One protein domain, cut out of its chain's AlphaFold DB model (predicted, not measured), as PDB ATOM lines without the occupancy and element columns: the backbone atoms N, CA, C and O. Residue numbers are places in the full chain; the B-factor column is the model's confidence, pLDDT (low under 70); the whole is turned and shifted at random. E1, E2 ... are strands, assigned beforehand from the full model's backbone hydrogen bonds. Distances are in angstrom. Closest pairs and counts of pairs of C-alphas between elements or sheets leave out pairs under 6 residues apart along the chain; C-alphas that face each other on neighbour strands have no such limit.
ATOM      1  N   LEU A   2     261.567 292.257 257.464       69.44
ATOM      2  CA  LEU A   2     262.982 292.039 257.111       69.44
ATOM      3  C   LEU A   2     263.526 290.708 257.654       69.44
ATOM      4  O   LEU A   2     264.324 290.066 256.988       69.44
ATOM      5  N   ILE A   3     263.055 290.268 258.826       80.06
ATOM      6  CA  ILE A   3     263.442 289.002 259.465       80.06
ATOM      7  C   ILE A   3     262.193 288.363 260.091       80.06
ATOM      8  O   ILE A   3     261.369 289.051 260.696       80.06
ATOM      9  N   SER A   4     262.035 287.044 259.942       84.12
ATOM     10  CA  SER A   4     260.957 286.270 260.575       84.12
ATOM     11  C   SER A   4     261.259 286.002 262.051       84.12
ATOM     12  O   SER A   4     262.408 285.731 262.392       84.12
ATOM     13  N   ARG A   5     260.243 285.938 262.919       87.31
ATOM     14  CA  ARG A   5     260.425 285.599 264.342       87.31
ATOM     15  C   ARG A   5     261.045 284.201 264.516       87.31
ATOM     16  O   ARG A   5     260.379 283.201 264.268       87.31
ATOM     17  N   ARG A   6     262.301 284.140 264.968       88.44
ATOM     18  CA  ARG A   6     263.049 282.905 265.277       88.44
ATOM     19  C   ARG A   6     264.233 283.202 266.201       88.44
ATOM     20  O   ARG A   6     264.575 284.366 266.396       88.44
ATOM     21  N   LYS A   7     264.864 282.163 266.757       88.31
ATOM     22  CA  LYS A   7     266.157 282.306 267.447       88.31
ATOM     23  C   LYS A   7     267.251 282.586 266.417       88.31
ATOM     24  O   LYS A   7     267.251 281.968 265.354       88.31
ATOM     25  N   VAL A   8     268.158 283.504 266.739       88.75
ATOM     26  CA  VAL A   8     269.290 283.861 265.877       88.75
ATOM     27  C   VAL A   8     270.578 283.407 266.548       88.75
ATOM     28  O   VAL A   8     270.813 283.720 267.715       88.75
ATOM     29  N   ILE A   9     271.372 282.639 265.809       89.50
ATOM     30  CA  ILE A   9     272.634 282.054 266.265       89.50
ATOM     31  C   ILE A   9     273.747 283.094 266.115       89.50
ATOM     32  O   ILE A   9     273.748 283.867 265.154       89.50
ATOM     33  N   LYS A  10     274.674 283.132 267.072       89.88
ATOM     34  CA  LYS A  10     275.839 284.015 267.030       89.88
ATOM     35  C   LYS A  10     276.787 283.600 265.893       89.88
ATOM     36  O   LYS A  10     276.881 282.417 265.562       89.88
ATOM     37  N   PRO A  11     277.484 284.554 265.257       85.94
ATOM     38  CA  PRO A  11     278.393 284.241 264.163       85.94
ATOM     39  C   PRO A  11     279.548 283.358 264.656       85.94
ATOM     40  O   PRO A  11     280.131 283.635 265.700       85.94
ATOM     41  N   GLY A  12     279.893 282.326 263.884       80.44
ATOM     42  CA  GLY A  12     281.027 281.436 264.171       80.44
ATOM     43  C   GLY A  12     280.700 280.179 264.985       80.44
ATOM     44  O   GLY A  12     281.593 279.367 265.195       80.44
ATOM     45  N   GLU A  13     279.447 279.984 265.397       79.56
ATOM     46  CA  GLU A  13     279.012 278.763 266.087       79.56
ATOM     47  C   GLU A  13     278.856 277.590 265.105       79.56
ATOM     48  O   GLU A  13     278.190 277.711 264.070       79.56
ATOM     49  N   ASN A  14     279.427 276.428 265.439       73.38
ATOM     50  CA  ASN A  14     279.254 275.223 264.631       73.38
ATOM     51  C   ASN A  14     277.929 274.541 264.982       73.38
ATOM     52  O   ASN A  14     277.717 274.068 266.092       73.38
ATOM     53  N   LEU A  15     277.066 274.375 263.983       72.62
ATOM     54  CA  LEU A  15     275.795 273.643 264.108       72.62
ATOM     55  C   LEU A  15     275.961 272.132 264.377       72.62
ATOM     56  O   LEU A  15     274.966 271.434 264.556       72.62
ATOM     57  N   LEU A  16     277.195 271.626 264.336       70.56
ATOM     58  CA  LEU A  16     277.536 270.202 264.415       70.56
ATOM     59  C   LEU A  16     278.195 269.810 265.745       70.56
ATOM     60  O   LEU A  16     278.499 268.632 265.938       70.56
ATOM     61  N   ASP A  17     278.432 270.772 266.640       76.56
ATOM     62  CA  ASP A  17     279.018 270.497 267.950       76.56
ATOM     63  C   ASP A  17     278.004 269.819 268.890       76.56
ATOM     64  O   ASP A  17     276.794 269.816 268.660       76.56
ATOM     65  N   LYS A  18     278.514 269.168 269.946       75.44
ATOM     66  CA  LYS A  18     277.680 268.430 270.916       75.44
ATOM     67  C   LYS A  18     276.776 269.347 271.740       75.44
ATOM     68  O   LYS A  18     275.736 268.893 272.217       75.44
ATOM     69  N   ASP A  19     277.186 270.599 271.910       78.19
ATOM     70  CA  ASP A  19     276.458 271.610 272.663       78.19
ATOM     71  C   ASP A  19     275.569 272.447 271.728       78.19
ATOM     72  O   ASP A  19     275.921 272.676 270.570       78.19
ATOM     73  N   PRO A  20     274.393 272.905 272.197       79.56
ATOM     74  CA  PRO A  20     273.519 273.742 271.389       79.56
ATOM     75  C   PRO A  20     274.206 275.080 271.063       79.56
ATOM     76  O   PRO A  20     274.789 275.693 271.958       79.56
ATOM     77  N   PRO A  21     274.083 275.576 269.818       84.00
ATOM     78  CA  PRO A  21     274.794 276.768 269.376       84.00
ATOM     79  C   PRO A  21     274.352 278.007 270.159       84.00
ATOM     80  O   PRO A  21     273.154 278.214 270.411       84.00
ATOM     81  N   ALA A  22     275.315 278.862 270.508       87.38
ATOM     82  CA  ALA A  22     275.040 280.080 271.253       87.38
ATOM     83  C   ALA A  22     274.111 281.006 270.453       87.38
ATOM     84  O   ALA A  22     274.409 281.435 269.336       87.38
ATOM     85  N   CYS A  23     272.960 281.337 271.031       91.06
ATOM     86  CA  CYS A  23     271.998 282.259 270.432       91.06
ATOM     87  C   CYS A  23     272.130 283.650 271.050       91.06
ATOM     88  O   CYS A  23     272.513 283.788 272.213       91.06
ATOM     89  N   TYR A  24     271.764 284.684 270.292       92.19
ATOM     90  CA  TYR A  24     271.576 286.016 270.858       92.19
ATOM     91  C   TYR A  24     270.476 285.996 271.923       92.19
ATOM     92  O   TYR A  24     269.417 285.386 271.749       92.19
ATOM     93  N   THR A  25     270.744 286.677 273.028       91.69
ATOM     94  CA  THR A  25     269.868 286.784 274.196       91.69
ATOM     95  C   THR A  25     269.504 288.240 274.463       91.69
ATOM     96  O   THR A  25     270.051 289.154 273.847       91.69
ATOM     97  N   GLN A  26     268.611 288.477 275.426       88.50
ATOM     98  CA  GLN A  26     268.260 289.833 275.859       88.50
ATOM     99  C   GLN A  26     269.464 290.643 276.369       88.50
ATOM    100  O   GLN A  26     269.469 291.860 276.242       88.50
ATOM    101  N   GLN A  27     270.505 289.979 276.881       89.56
ATOM    102  CA  GLN A  27     271.724 290.639 277.359       89.56
ATOM    103  C   GLN A  27     272.613 291.148 276.218       89.56
ATOM    104  O   GLN A  27     273.444 292.023 276.436       89.56
ATOM    105  N   ASP A  28     272.428 290.629 275.002       92.50
ATOM    106  CA  ASP A  28     273.117 291.116 273.808       92.50
ATOM    107  C   ASP A  28     272.382 292.318 273.174       92.50
ATOM    108  O   ASP A  28     272.898 292.951 272.256       92.50
ATOM    109  N   LEU A  29     271.174 292.655 273.640       92.75
ATOM    110  CA  LEU A  29     270.342 293.718 273.072       92.75
ATOM    111  C   LEU A  29     270.468 295.009 273.887       92.75
ATOM    112  O   LEU A  29     269.564 295.383 274.627       92.75
ATOM    113  N   PHE A  30     271.596 295.702 273.738       94.00
ATOM    114  CA  PHE A  30     271.842 296.998 274.376       94.00
ATOM    115  C   PHE A  30     272.357 298.040 273.377       94.00
ATOM    116  O   PHE A  30     272.973 297.713 272.362       94.00
ATOM    117  N   ILE A  31     272.113 299.316 273.681       93.88
ATOM    118  CA  ILE A  31     272.500 300.451 272.829       93.88
ATOM    119  C   ILE A  31     274.027 300.503 272.683       93.88
ATOM    120  O   ILE A  31     274.775 300.433 273.660       93.88
ATOM    121  N   GLY A  32     274.484 300.628 271.441       91.31
ATOM    122  CA  GLY A  32     275.885 300.603 271.040       91.31
ATOM    123  C   GLY A  32     276.408 299.203 270.718       91.31
ATOM    124  O   GLY A  32     277.491 299.099 270.146       91.31
ATOM    125  N   ASN A  33     275.666 298.130 271.027       94.62
ATOM    126  CA  ASN A  33     276.089 296.792 270.629       94.62
ATOM    127  C   ASN A  33     275.903 296.574 269.125       94.62
ATOM    128  O   ASN A  33     274.926 297.043 268.539       94.62
ATOM    129  N   THR A  34     276.808 295.806 268.520       94.31
ATOM    130  CA  THR A  34     276.676 295.350 267.132       94.31
ATOM    131  C   THR A  34     276.363 293.861 267.113       94.31
ATOM    132  O   THR A  34     277.152 293.047 267.587       94.31
ATOM    133  N   ILE A  35     275.209 293.503 266.557       93.44
ATOM    134  CA  ILE A  35     274.747 292.122 266.408       93.44
ATOM    135  C   ILE A  35     274.763 291.716 264.934       93.44
ATOM    136  O   ILE A  35     274.509 292.535 264.054       93.44
ATOM    137  N   CYS A  36     275.070 290.452 264.656       91.06
ATOM    138  CA  CYS A  36     275.081 289.900 263.308       91.06
ATOM    139  C   CYS A  36     273.775 289.136 263.072       91.06
ATOM    140  O   CYS A  36     273.534 288.101 263.692       91.06
ATOM    141  N   LEU A  37     272.922 289.650 262.192       89.38
ATOM    142  CA  LEU A  37     271.651 289.033 261.825       89.38
ATOM    143  C   LEU A  37     271.734 288.567 260.369       89.38
ATOM    144  O   LEU A  37     271.831 289.392 259.469       89.38
ATOM    145  N   ASP A  38     271.725 287.251 260.133       84.19
ATOM    146  CA  ASP A  38     271.832 286.637 258.796       84.19
ATOM    147  C   ASP A  38     273.000 287.185 257.939       84.19
ATOM    148  O   ASP A  38     272.872 287.384 256.732       84.19
ATOM    149  N   GLY A  39     274.150 287.459 258.566       84.94
ATOM    150  CA  GLY A  39     275.337 288.012 257.898       84.94
ATOM    151  C   GLY A  39     275.376 289.542 257.813       84.94
ATOM    152  O   GLY A  39     276.385 290.100 257.386       84.94
ATOM    153  N   PHE A  40     274.326 290.233 258.261       89.25
ATOM    154  CA  PHE A  40     274.298 291.689 258.361       89.25
ATOM    155  C   PHE A  40     274.690 292.142 259.766       89.25
ATOM    156  O   PHE A  40     274.001 291.851 260.743       89.25
ATOM    157  N   ASN A  41     275.780 292.901 259.865       92.38
ATOM    158  CA  ASN A  41     276.179 293.542 261.113       92.38
ATOM    159  C   ASN A  41     275.328 294.798 261.331       92.38
ATOM    160  O   ASN A  41     275.392 295.744 260.546       92.38
ATOM    161  N   MET A  42     274.531 294.798 262.393       92.25
ATOM    162  CA  MET A  42     273.609 295.872 262.748       92.25
ATOM    163  C   MET A  42     273.960 296.411 264.128       92.25
ATOM    164  O   MET A  42     274.034 295.655 265.095       92.25
ATOM    165  N   THR A  43     274.151 297.723 264.227       93.00
ATOM    166  CA  THR A  43     274.382 298.398 265.507       93.00
ATOM    167  C   THR A  43     273.064 298.909 266.071       93.00
ATOM    168  O   THR A  43     272.291 299.565 265.373       93.00
ATOM    169  N   ILE A  44     272.809 298.624 267.346       92.62
ATOM    170  CA  ILE A  44     271.642 299.139 268.063       92.62
ATOM    171  C   ILE A  44     271.924 300.599 268.415       92.62
ATOM    172  O   ILE A  44     272.701 300.886 269.322       92.62
ATOM    173  N   ILE A  45     271.333 301.523 267.663       90.50
ATOM    174  CA  ILE A  45     271.590 302.963 267.820       90.50
ATOM    175  C   ILE A  45     270.792 303.595 268.962       90.50
ATOM    176  O   ILE A  45     271.260 304.559 269.559       90.50
ATOM    177  N   ASP A  46     269.604 303.066 269.245       85.12
ATOM    178  CA  ASP A  46     268.660 303.619 270.211       85.12
ATOM    179  C   ASP A  46     267.633 302.547 270.621       85.12
ATOM    180  O   ASP A  46     267.549 301.487 269.987       85.12
TER     181      ASP A  46
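This is residues 2 to 46 of the 276 residues of an uncharacterized protein of Clastoptera arizonana (Arizona spittle bug) (UniProt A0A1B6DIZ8). There is little regular structure: a long winding stretch, residues 2 to 33, reaches out in a loop with Lys 18 at its far end and folds back to a small two-stranded hairpin, E1 and E2, towards the other end. The 45 printed residues hold no named helix and two strands, E1 then E2, in one antiparallel sheet of order E1 - E2. The class is all strand, with only 8 residues in named elements. The whole is elongated, 36 by 22 by 17 A, and only just loose, close to compact, with a radius of gyration of the C-alphas of 11.5 A.

Residues 2 to 33 come first, from C-alpha 2 at (262.982, 292.039, 257.111). E1, residues 34 to 37, is 9.7 A long and begins at C-alpha 34 (276.676, 295.350, 267.132). E2, residues 40 to 43, is 9.8 A long and ends at C-alpha 43 (274.382, 298.398, 265.507).

E1 and E2 form a hairpin with a tight link, antiparallel at 149 degrees. C-alphas 34 and 43 face each other at 4.1 A. N 37 and O 40, 2.8 A apart, are within hydrogen-bond range.

The C-alphas of Lys 18 and Asp 46, the two farthest apart, are separated by 36.3 A. The printed part has no cut. Mean pLDDT of the printed part is 86.5; residue 2 is under 70.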